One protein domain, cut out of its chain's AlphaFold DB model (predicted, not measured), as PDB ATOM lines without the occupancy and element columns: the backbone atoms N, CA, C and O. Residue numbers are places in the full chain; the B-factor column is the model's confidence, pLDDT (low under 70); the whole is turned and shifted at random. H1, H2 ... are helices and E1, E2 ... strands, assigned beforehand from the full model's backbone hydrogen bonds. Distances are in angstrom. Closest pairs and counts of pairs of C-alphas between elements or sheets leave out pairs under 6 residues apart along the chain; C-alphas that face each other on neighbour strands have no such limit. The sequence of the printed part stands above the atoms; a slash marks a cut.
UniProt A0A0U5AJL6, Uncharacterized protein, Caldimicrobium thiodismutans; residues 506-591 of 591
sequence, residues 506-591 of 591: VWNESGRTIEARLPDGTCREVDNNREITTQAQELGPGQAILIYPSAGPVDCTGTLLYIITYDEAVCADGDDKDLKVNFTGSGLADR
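What this domain is: This is residues 506 to 591 of the 591 residues of an uncharacterized protein of Caldimicrobium thiodismutans (UniProt A0A0U5AJL6). The strands form a small, flattened and loosely closed barrel: the strongly twisted sheet E3 E2 E4 E5 makes one wall, the little sheet E1 E6 E7 makes the other, and H1 packs on E7 at one side. The printed part has 86 residues, with seven named strands and one named helix in the order E1 E2 E3 E4 E5 H1 E6 E7; the class is mostly strand, with under half of the residues in named elements. The larger sheet is antiparallel, the smaller mixed. The whole is compact, with a radius of gyration of the C-alphas of 11.8 A, and spans 38 by 25 by 20 A.

How they stand to each other: Start at E1, residues 506 to 508: its N 507 is 2.9 A from O 581 of its parallel neighbour E6, residues 580 to 583. E6 forms a hairpin with E7, residues 588 to 590, N 582 to O 589 at 2.8 A. In the other sheet E2, residues 514 to 517, forms a hairpin with E3, residues 523 to 526, N 516 to O 524 at 2.8 A. E4, residues 544 to 549, is antiparallel to E2, N 548 to O 515 at 2.8 A, and forms a hairpin with E5, residues 562 to 565, N 545 to O 564 at 2.8 A. Between the sheets, the closest C-alphas of E1 and E3 are Asn 508 and Val 526, 7.0 A apart. H1, residues 566 to 572, is on the sheet E1 E6 E7 at a height over the sheet of 8.5 A, its Ala 572 and Ala 589 of E7 being their closest C-alphas at 4.9 A; it only grazes the other sheet. Every O i to N i+4 pair in H1 is within hydrogen-bond range.

Where its parts are: Find C-alpha 506 at (19.579, 22.233, 12.286), where E1 begins. E4, the longest strand, runs 16.9 A from C-alpha 544 at (18.335, 11.623, 10.923); E7 ends at C-alpha 590, (11.256, 26.925, 14.919).

The domain as a whole: The two farthest C-alphas, Pro 553 and Asp 575, are 38.5 A apart. The links E3 to E4 and E4 to E5 are long, and the printed part has no cut. Mean pLDDT of the printed part is 89.8; residue 575 is under 70.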
ATOM      1  N   VAL A 506      19.852  22.528  10.875       96.56
ATOM      2  CA  VAL A 506      19.579  22.233  12.286       96.56
ATOM      3  C   VAL A 506      20.630  22.917  13.144       96.56
ATOM      4  O   VAL A 506      21.824  22.717  12.938       96.56
ATOM      5  N   TRP A 507      20.202  23.695  14.136       96.31
ATOM      6  CA  TRP A 507      21.070  24.454  15.035       96.31
ATOM      7  C   TRP A 507      21.031  23.902  16.457       96.31
ATOM      8  O   TRP A 507      19.991  23.470  16.941       96.31
ATOM      9  N   ASN A 508      22.167  23.913  17.151       95.94
ATOM     10  CA  ASN A 508      22.228  23.548  18.560       95.94
ATOM     11  C   ASN A 508      21.854  24.756  19.425       95.94
ATOM     12  O   ASN A 508      22.640  25.693  19.531       95.94
ATOM     13  N   GLU A 509      20.707  24.703  20.094       94.19
ATOM     14  CA  GLU A 509      20.290  25.655  21.133       94.19
ATOM     15  C   GLU A 509      19.949  24.940  22.451       94.19
ATOM     16  O   GLU A 509      19.117  25.380  23.243       94.19
ATOM     17  N   SER A 510      20.605  23.808  22.711       88.56
ATOM     18  CA  SER A 510      20.374  22.998  23.913       88.56
ATOM     19  C   SER A 510      20.943  23.610  25.200       88.56
ATOM     20  O   SER A 510      20.800  23.046  26.287       88.56
ATOM     21  N   GLY A 511      21.637  24.744  25.093       88.56
ATOM     22  CA  GLY A 511      22.361  25.389  26.185       88.56
ATOM     23  C   GLY A 511      23.683  24.702  26.543       88.56
ATOM     24  O   GLY A 511      24.299  25.069  27.545       88.56
ATOM     25  N   ARG A 512      24.122  23.694  25.775       91.12
ATOM     26  CA  ARG A 512      25.340  22.905  26.028       91.12
ATOM     27  C   ARG A 512      26.052  22.546  24.724       91.12
ATOM     28  O   ARG A 512      25.431  22.531  23.664       91.12
ATOM     29  N   THR A 513      27.340  22.228  24.811       93.50
ATOM     30  CA  THR A 513      28.079  21.586  23.715       93.50
ATOM     31  C   THR A 513      27.653  20.124  23.602       93.50
ATOM     32  O   THR A 513      27.515  19.427  24.612       93.50
ATOM     33  N   ILE A 514      27.407  19.674  22.374       93.62
ATOM     34  CA  ILE A 514      26.938  18.322  22.056       93.62
ATOM     35  C   ILE A 514      27.830  17.691  20.997       93.62
ATOM     36  O   ILE A 514      28.490  18.392  20.234       93.62
ATOM     37  N   GLU A 515      27.791  16.372  20.896       95.56
ATOM     38  CA  GLU A 515      28.316  15.657  19.740       95.56
ATOM     39  C   GLU A 515      27.157  15.235  18.838       95.56
ATOM     40  O   GLU A 515      26.162  14.679  19.303       95.56
ATOM     41  N   ALA A 516      27.265  15.510  17.544       95.44
ATOM     42  CA  ALA A 516      26.258  15.186  16.551       95.44
ATOM     43  C   ALA A 516      26.853  14.288  15.468       95.44
ATOM     44  O   ALA A 516      27.841  14.643  14.820       95.44
ATOM     45  N   ARG A 517      26.225  13.128  15.249       95.00
ATOM     46  CA  ARG A 517      26.513  12.275  14.095       95.00
ATOM     47  C   ARG A 517      25.550  12.613  12.965       95.00
ATOM     48  O   ARG A 517      24.339  12.433  13.115       95.00
ATOM     49  N   LEU A 518      26.101  13.100  11.859       95.56
ATOM     50  CA  LEU A 518      25.372  13.496  10.657       95.56
ATOM     51  C   LEU A 518      24.957  12.276   9.809       95.56
ATOM     52  O   LEU A 518      25.453  11.168  10.045       95.56
ATOM     53  N   PRO A 519      24.058  12.448   8.817       91.38
ATOM     54  CA  PRO A 519      23.559  11.346   7.988       91.38
ATOM     55  C   PRO A 519      24.637  10.577   7.206       91.38
ATOM     56  O   PRO A 519      24.443   9.403   6.897       91.38
ATOM     57  N   ASP A 520      25.774  11.207   6.907       90.06
ATOM     58  CA  ASP A 520      26.937  10.583   6.261       90.06
ATOM     59  C   ASP A 520      27.839   9.793   7.228       90.06
ATOM     60  O   ASP A 520      28.845   9.214   6.820       90.06
ATOM     61  N   GLY A 521      27.476   9.754   8.512       88.62
ATOM     62  CA  GLY A 521      28.218   9.078   9.569       88.62
ATOM     63  C   GLY A 521      29.321   9.924  10.201       88.62
ATOM     64  O   GLY A 521      29.933   9.465  11.169       88.62
ATOM     65  N   THR A 522      29.566  11.148   9.720       92.50
ATOM     66  CA  THR A 522      30.563  12.037  10.324       92.50
ATOM     67  C   THR A 522      30.126  12.458  11.723       92.50
ATOM     68  O   THR A 522      28.972  12.820  11.951       92.50
ATOM     69  N   CYS A 523      31.050  12.379  12.680       93.88
ATOM     70  CA  CYS A 523      30.839  12.869  14.036       93.88
ATOM     71  C   CYS A 523      31.474  14.246  14.194       93.88
ATOM     72  O   CYS A 523      32.610  14.464  13.764       93.88
ATOM     73  N   ARG A 524      30.745  15.171  14.815       94.38
ATOM     74  CA  ARG A 524      31.218  16.527  15.077       94.38
ATOM     75  C   ARG A 524      30.785  16.988  16.455       94.38
ATOM     76  O   ARG A 524      29.647  16.771  16.852       94.38
ATOM     77  N   GLU A 525      31.669  17.699  17.133       95.12
ATOM     78  CA  GLU A 525      31.323  18.469  18.320       95.12
ATOM     79  C   GLU A 525      30.770  19.835  17.898       95.12
ATOM     80  O   GLU A 525      31.298  20.493  16.995       95.12
ATOM     81  N   VAL A 526      29.661  20.232  18.513       95.56
ATOM     82  CA  VAL A 526      28.881  21.413  18.152       95.56
ATOM     83  C   VAL A 526      28.548  22.180  19.425       95.56
ATOM     84  O   VAL A 526      27.738  21.741  20.243       95.56
ATOM     85  N   ASP A 527      29.165  23.348  19.590       95.19
ATOM     86  CA  ASP A 527      28.858  24.248  20.700       95.19
ATOM     87  C   ASP A 527      27.423  24.778  20.629       95.19
ATOM     88  O   ASP A 527      26.769  24.761  19.584       95.19
ATOM     89  N   ASN A 528      26.932  25.288  21.755       94.44
ATOM     90  CA  ASN A 528      25.656  25.989  21.782       94.44
ATOM     91  C   ASN A 528      25.671  27.213  20.841       94.44
ATOM     92  O   ASN A 528      26.678  27.913  20.726       94.44
ATOM     93  N   ASN A 529      24.530  27.502  20.217       93.44
ATOM     94  CA  ASN A 529      24.321  28.521  19.185       93.44
ATOM     95  C   ASN A 529      25.150  28.303  17.906       93.44
ATOM     96  O   ASN A 529      25.519  29.264  17.224       93.44
ATOM     97  N   ARG A 530      25.474  27.048  17.574       95.88
ATOM     98  CA  ARG A 530      26.165  26.679  16.330       95.88
ATOM     99  C   ARG A 530      25.322  25.718  15.509       95.88
ATOM    100  O   ARG A 530      24.571  24.914  16.054       95.88
ATOM    101  N   GLU A 531      25.476  25.799  14.194       95.94
ATOM    102  CA  GLU A 531      24.831  24.876  13.268       95.94
ATOM    103  C   GLU A 531      25.375  23.449  13.459       95.94
ATOM    104  O   GLU A 531      26.592  23.216  13.462       95.94
ATOM    105  N   ILE A 532      24.454  22.505  13.645       95.25
ATOM    106  CA  ILE A 532      24.719  21.069  13.717       95.25
ATOM    107  C   ILE A 532      24.966  20.525  12.315       95.25
ATOM    108  O   ILE A 532      25.960  19.832  12.099       95.25
ATOM    109  N   THR A 533      24.091  20.854  11.365       94.75
ATOM    110  CA  THR A 533      24.268  20.536   9.943       94.75
ATOM    111  C   THR A 533      25.463  21.280   9.339       94.75
ATOM    112  O   THR A 533      26.190  22.014  10.016       94.75
ATOM    113  N   THR A 534      25.742  21.011   8.067       90.38
ATOM    114  CA  THR A 534      26.682  21.806   7.266       90.38
ATOM    115  C   THR A 534      26.090  22.046   5.888       90.38
ATOM    116  O   THR A 534      25.270  21.251   5.442       90.38
ATOM    117  N   GLN A 535      26.621  23.021   5.146       81.94
ATOM    118  CA  GLN A 535      26.246  23.258   3.743       81.94
ATOM    119  C   GLN A 535      26.362  22.020   2.831       81.94
ATOM    120  O   GLN A 535      25.736  21.974   1.777       81.94
ATOM    121  N   ALA A 536      27.188  21.030   3.188       81.88
ATOM    122  CA  ALA A 536      27.338  19.789   2.422       81.88
ATOM    123  C   ALA A 536      26.452  18.640   2.939       81.88
ATOM    124  O   ALA A 536      26.319  17.625   2.259       81.88
ATOM    125  N   GLN A 537      25.899  18.772   4.146       87.56
ATOM    126  CA  GLN A 537      25.169  17.735   4.879       87.56
ATOM    127  C   GLN A 537      24.040  18.380   5.688       87.56
ATOM    128  O   GLN A 537      24.113  18.502   6.915       87.56
ATOM    129  N   GLU A 538      23.016  18.832   4.973       92.56
ATOM    130  CA  GLU A 538      21.749  19.266   5.554       92.56
ATOM    131  C   GLU A 538      20.823  18.060   5.777       92.56
ATOM    132  O   GLU A 538      21.008  16.990   5.192       92.56
ATOM    133  N   LEU A 539      19.822  18.215   6.643       93.38
ATOM    134  CA  LEU A 539      18.909  17.130   6.993       93.38
ATOM    135  C   LEU A 539      17.835  16.963   5.910       93.38
ATOM    136  O   LEU A 539      16.907  17.763   5.822       93.38
ATOM    137  N   GLY A 540      17.950  15.920   5.092       91.56
ATOM    138  CA  GLY A 540      17.016  15.602   4.010       91.56
ATOM    139  C   GLY A 540      16.001  14.493   4.326       91.56
ATOM    140  O   GLY A 540      16.072  13.841   5.373       91.56
ATOM    141  N   PRO A 541      15.049  14.231   3.407       89.44
ATOM    142  CA  PRO A 541      13.993  13.240   3.602       89.44
ATOM    143  C   PRO A 541      14.525  11.844   3.955       89.44
ATOM    144  O   PRO A 541      15.382  11.295   3.264       89.44
ATOM    145  N   GLY A 542      13.994  11.252   5.029       86.06
ATOM    146  CA  GLY A 542      14.382   9.917   5.505       86.06
ATOM    147  C   GLY A 542      15.712   9.854   6.267       86.06
ATOM    148  O   GLY A 542      16.088   8.780   6.737       86.06
ATOM    149  N   GLN A 543      16.412  10.980   6.423       92.88
ATOM    150  CA  GLN A 543      17.640  11.072   7.207       92.88
ATOM    151  C   GLN A 543      17.355  11.433   8.673       92.88
ATOM    152  O   GLN A 543      16.256  11.865   9.043       92.88
ATOM    153  N   ALA A 544      18.365  11.235   9.521       93.75
ATOM    154  CA  ALA A 544      18.335  11.623  10.923       93.75
ATOM    155  C   ALA A 544      19.727  12.051  11.405       93.75
ATOM    156  O   ALA A 544      20.738  11.562  10.898       93.75
ATOM    157  N   ILE A 545      19.760  12.923  12.412       95.56
ATOM    158  CA  ILE A 545      20.964  13.326  13.144       95.56
ATOM    159  C   ILE A 545      20.882  12.735  14.551       95.56
ATOM    160  O   ILE A 545      19.849  12.825  15.219       95.56
ATOM    161  N   LEU A 546      21.968  12.117  15.007       94.38
ATOM    162  CA  LEU A 546      22.048  11.493  16.330       94.38
ATOM    163  C   LEU A 546      22.834  12.398  17.276       94.38
ATOM    164  O   LEU A 546      23.960  12.770  16.952       94.38
ATOM    165  N   ILE A 547      22.256  12.716  18.433       93.94
ATOM    166  CA  ILE A 547      22.848  13.631  19.414       93.94
ATOM    167  C   ILE A 547      23.368  12.864  20.630       93.94
ATOM    168  O   ILE A 547      22.650  12.061  21.223       93.94
ATOM    169  N   TYR A 548      24.597  13.167  21.032       93.00
ATOM    170  CA  TYR A 548      25.341  12.554  22.130       93.00
ATOM    171  C   TYR A 548      25.880  13.639  23.082       93.00
ATOM    172  O   TYR A 548      26.026  14.799  22.679       93.00
ATOM    173  N   PRO A 549      26.173  13.306  24.353       89.94
ATOM    174  CA  PRO A 549      26.850  14.236  25.250       89.94
ATOM    175  C   PRO A 549      28.292  14.468  24.781       89.94
ATOM    176  O   PRO A 549      28.969  13.504  24.435       89.94
ATOM    177  N   SER A 550      28.779  15.714  24.832       87.88
ATOM    178  CA  SER A 550      30.218  15.989  24.699       87.88
ATOM    179  C   SER A 550      30.916  15.642  26.019       87.88
ATOM    180  O   SER A 550      30.606  16.211  27.072       87.88
ATOM    181  N   ALA A 551      31.798  14.640  25.983       75.88
ATOM    182  CA  ALA A 551      32.524  14.156  27.158       75.88
ATOM    183  C   ALA A 551      33.879  13.522  26.793       75.88
ATOM    184  O   ALA A 551      34.191  12.420  27.241       75.88
ATOM    185  N   GLY A 552      34.703  14.216  26.003       77.62
ATOM    186  CA  GLY A 552      36.065  13.773  25.690       77.62
ATOM    187  C   GLY A 552      36.414  13.889  24.203       77.62
ATOM    188  O   GLY A 552      36.131  14.925  23.608       77.62
ATOM    189  N   PRO A 553      37.102  12.891  23.609       82.00
ATOM    190  CA  PRO A 553      37.374  12.870  22.174       82.00
ATOM    191  C   PRO A 553      36.072  12.789  21.369       82.00
ATOM    192  O   PRO A 553      35.221  11.968  21.678       82.00
ATOM    193  N   VAL A 554      35.967  13.590  20.307       87.88
ATOM    194  CA  VAL A 554      34.794  13.635  19.421       87.88
ATOM    195  C   VAL A 554      34.651  12.317  18.655       87.88
ATOM    196  O   VAL A 554      35.328  12.106  17.646       87.88
ATOM    197  N   ASP A 555      33.789  11.422  19.132       87.62
ATOM    198  CA  ASP A 555      33.624  10.077  18.567       87.62
ATOM    199  C   ASP A 555      32.159   9.612  18.439       87.62
ATOM    200  O   ASP A 555      31.867   8.638  17.727       87.62
ATOM    201  N   CYS A 556      31.208  10.344  19.029       88.69
ATOM    202  CA  CYS A 556      29.782  10.031  19.020       88.69
ATOM    203  C   CYS A 556      29.509   8.608  19.540       88.69
ATOM    204  O   CYS A 556      28.685   7.876  18.975       88.69
ATOM    205  N   THR A 557      30.241   8.175  20.571       81.31
ATOM    206  CA  THR A 557      30.106   6.842  21.188       81.31
ATOM    207  C   THR A 557      29.405   6.855  22.553       81.31
ATOM    208  O   THR A 557      29.199   5.797  23.150       81.31
ATOM    209  N   GLY A 558      28.993   8.033  23.039       78.69
ATOM    210  CA  GLY A 558      28.276   8.205  24.304       78.69
ATOM    211  C   GLY A 558      26.829   7.682  24.309       78.69
ATOM    212  O   GLY A 558      26.322   7.119  23.339       78.69
ATOM    213  N   THR A 559      26.120   7.890  25.424       84.56
ATOM    214  CA  THR A 559      24.679   7.596  25.503       84.56
ATOM    215  C   THR A 559      23.909   8.511  24.556       84.56
ATOM    216  O   THR A 559      24.011   9.729  24.656       84.56
ATOM    217  N   LEU A 560      23.117   7.930  23.657       88.31
ATOM    218  CA  LEU A 560      22.265   8.689  22.746       88.31
ATOM    219  C   LEU A 560      21.259   9.536  23.541       88.31
ATOM    220  O   LEU A 560      20.454   8.993  24.296       88.31
ATOM    221  N   LEU A 561      21.313  10.858  23.368       85.19
ATOM    222  CA  LEU A 561      20.427  11.812  24.040       85.19
ATOM    223  C   LEU A 561      19.134  12.027  23.262       85.19
ATOM    224  O   LEU A 561      18.059  12.076  23.853       85.19
ATOM    225  N   TYR A 562      19.246  12.189  21.943       88.88
ATOM    226  CA  TYR A 562      18.121  12.549  21.090       88.88
ATOM    227  C   TYR A 562      18.375  12.128  19.636       88.88
ATOM    228  O   TYR A 562      19.524  12.062  19.190       88.88
ATOM    229  N   ILE A 563      17.304  11.850  18.891       93.00
ATOM    230  CA  ILE A 563      17.345  11.577  17.450       93.00
ATOM    231  C   ILE A 563      16.520  12.652  16.759       93.00
ATOM    232  O   ILE A 563      15.307  12.678  16.909       93.00
ATOM    233  N   ILE A 564      17.173  13.506  15.982       92.94
ATOM    234  CA  ILE A 564      16.512  14.531  15.176       92.94
ATOM    235  C   ILE A 564      16.164  13.894  13.836       92.94
ATOM    236  O   ILE A 564      17.064  13.518  13.085       92.94
ATOM    237  N   THR A 565      14.877  13.748  13.526       94.12
ATOM    238  CA  THR A 565      14.432  13.212  12.229       94.12
ATOM    239  C   THR A 565      13.972  14.325  11.297       94.12
ATOM    240  O   THR A 565      13.531  15.379  11.751       94.12
ATOM    241  N   TYR A 566      14.032  14.082   9.985       92.12
ATOM    242  CA  TYR A 566      13.495  15.022   8.996       92.12
ATOM    243  C   TYR A 566      12.022  15.369   9.251       92.12
ATOM    244  O   TYR A 566      11.644  16.532   9.209       92.12
ATOM    245  N   ASP A 567      11.187  14.374   9.563       90.62
ATOM    246  CA  ASP A 567       9.759  14.601   9.803       90.62
ATOM    247  C   ASP A 567       9.508  15.399  11.102       90.62
ATOM    248  O   ASP A 567       8.574  16.200  11.153       90.62
ATOM    249  N   GLU A 568      10.356  15.244  12.128       91.38
ATOM    250  CA  GLU A 568      10.331  16.120  13.309       91.38
ATOM    251  C   GLU A 568      10.719  17.557  12.952       91.38
ATOM    252  O   GLU A 568      10.046  18.482  13.403       91.38
ATOM    253  N   ALA A 569      11.754  17.749  12.128       91.75
ATOM    254  CA  ALA A 569      12.174  19.073  11.673       91.75
ATOM    255  C   ALA A 569      11.057  19.765  10.878       91.75
ATOM    256  O   ALA A 569      10.690  20.884  11.209       91.75
ATOM    257  N   VAL A 570      10.415  19.054   9.943       90.50
ATOM    258  CA  VAL A 570       9.236  19.543   9.200       90.50
ATOM    259  C   VAL A 570       8.117  19.997  10.136       90.50
ATOM    260  O   VAL A 570       7.432  20.979   9.861       90.50
ATOM    261  N   CYS A 571       7.885  19.278  11.234       89.12
ATOM    262  CA  CYS A 571       6.851  19.646  12.196       89.12
ATOM    263  C   CYS A 571       7.255  20.780  13.143       89.12
ATOM    264  O   CYS A 571       6.368  21.476  13.651       89.12
ATOM    265  N   ALA A 572       8.546  20.946  13.415       89.00
ATOM    266  CA  ALA A 572       9.067  22.007  14.265       89.00
ATOM    267  C   ALA A 572       9.137  23.347  13.530       89.00
ATOM    268  O   ALA A 572       8.781  24.357  14.130       89.00
ATOM    269  N   ASP A 573       9.485  23.302  12.245       86.94
ATOM    270  CA  ASP A 573       9.512  24.428  11.313       86.94
ATOM    271  C   ASP A 573       8.207  25.232  11.365       86.94
ATOM    272  O   ASP A 573       7.079  24.690  11.413       86.94
ATOM    273  N   GLY A 574       8.370  26.544  11.423       77.75
ATOM    274  CA  GLY A 574       7.307  27.521  11.394       77.75
ATOM    275  C   GLY A 574       6.599  27.575  10.047       77.75
ATOM    276  O   GLY A 574       6.706  26.700   9.189       77.75
ATOM    277  N   ASP A 575       5.801  28.623   9.867       69.31
ATOM    278  CA  ASP A 575       5.138  28.919   8.588       69.31
ATOM    279  C   ASP A 575       5.911  29.959   7.753       69.31
ATOM    280  O   ASP A 575       5.386  30.473   6.756       69.31
ATOM    281  N   ASP A 576       7.139  30.295   8.147       76.62
ATOM    282  CA  ASP A 576       7.984  31.327   7.538       76.62
ATOM    283  C   ASP A 576       8.904  30.803   6.417       76.62
ATOM    284  O   ASP A 576       9.369  31.599   5.596       76.62
ATOM    285  N   LYS A 577       9.018  29.473   6.279       73.19
ATOM    286  CA  LYS A 577       9.683  28.754   5.176       73.19
ATOM    287  C   LYS A 577      11.188  28.988   5.093       73.19
ATOM    288  O   LYS A 577      11.744  28.953   3.990       73.19
ATOM    289  N   ASP A 578      11.842  29.252   6.213       86.69
ATOM    290  CA  ASP A 578      13.291  29.419   6.217       86.69
ATOM    291  C   ASP A 578      14.048  28.073   6.252       86.69
ATOM    292  O   ASP A 578      15.229  28.041   5.896       86.69
ATOM    293  N   LEU A 579      13.341  26.972   6.562       91.06
ATOM    294  CA  LEU A 579      13.850  25.601   6.681       91.06
ATOM    295  C   LEU A 579      14.911  25.452   7.781       91.06
ATOM    296  O   LEU A 579      15.839  24.642   7.657       91.06
ATOM    297  N   LYS A 580      14.783  26.224   8.864       92.75
ATOM    298  CA  LYS A 580      15.733  26.221   9.975       92.75
ATOM    299  C   LYS A 580      15.043  25.829  11.268       92.75
ATOM    300  O   LYS A 580      13.994  26.341  11.626       92.75
ATOM    301  N   VAL A 581      15.670  24.919  12.006       94.81
ATOM    302  CA  VAL A 581      15.139  24.459  13.293       94.81
ATOM    303  C   VAL A 581      16.209  24.444  14.372       94.81
ATOM    304  O   VAL A 581      17.378  24.131  14.127       94.81
ATOM    305  N   ASN A 582      15.791  24.728  15.600       94.38
ATOM    306  CA  ASN A 582      16.636  24.734  16.783       94.38
ATOM    307  C   ASN A 582      16.413  23.468  17.605       94.38
ATOM    308  O   ASN A 582      15.307  23.173  18.061       94.38
ATOM    309  N   PHE A 583      17.488  22.730  17.857       95.25
ATOM    310  CA  PHE A 583      17.510  21.662  18.840       95.25
ATOM    311  C   PHE A 583      17.665  22.239  20.246       95.25
ATOM    312  O   PHE A 583      18.727  22.731  20.614       95.25
ATOM    313  N   THR A 584      16.612  22.125  21.052       90.56
ATOM    314  CA  THR A 584      16.501  22.720  22.399       90.56
ATOM    315  C   THR A 584      17.010  21.807  23.522       90.56
ATOM    316  O   THR A 584      16.897  22.133  24.701       90.56
ATOM    317  N   GLY A 585      17.564  20.638  23.184       82.00
ATOM    318  CA  GLY A 585      18.024  19.630  24.148       82.00
ATOM    319  C   GLY A 585      16.992  18.544  24.466       82.00
ATOM    320  O   GLY A 585      17.378  17.434  24.824       82.00
ATOM    321  N   SER A 586      15.698  18.827  24.294       81.56
ATOM    322  CA  SER A 586      14.605  17.859  24.508       81.56
ATOM    323  C   SER A 586      13.618  17.764  23.343       81.56
ATOM    324  O   SER A 586      12.634  17.035  23.434       81.56
ATOM    325  N   GLY A 587      13.852  18.521  22.274       87.00
ATOM    326  CA  GLY A 587      12.992  18.580  21.101       87.00
ATOM    327  C   GLY A 587      13.473  19.630  20.108       87.00
ATOM    328  O   GLY A 587      14.508  20.273  20.317       87.00
ATOM    329  N   LEU A 588      12.700  19.812  19.045       90.81
ATOM    330  CA  LEU A 588      12.934  20.832  18.031       90.81
ATOM    331  C   LEU A 588      11.939  21.984  18.180       90.81
ATOM    332  O   LEU A 588      10.783  21.774  18.553       90.81
ATOM    333  N   ALA A 589      12.400  23.183  17.858       88.31
ATOM    334  CA  ALA A 589      11.586  24.377  17.728       88.31
ATOM    335  C   ALA A 589      11.943  25.106  16.430       88.31
ATOM    336  O   ALA A 589      13.019  24.893  15.871       88.31
ATOM    337  N   ASP A 590      11.026  25.952  15.984       90.12
ATOM    338  CA  ASP A 590      11.256  26.925  14.919       90.12
ATOM    339  C   ASP A 590      12.410  27.871  15.284       90.12
ATOM    340  O   ASP A 590      12.602  28.143  16.480       90.12
ATOM    341  N   ARG A 591      13.196  28.316  14.297       86.31
ATOM    342  CA  ARG A 591      14.413  29.098  14.559       86.31
ATOM    343  C   ARG A 591      14.191  30.598  14.713       86.31
ATOM    344  O   ARG A 591      13.459  31.205  13.912       86.31
TER     345      ARG A 591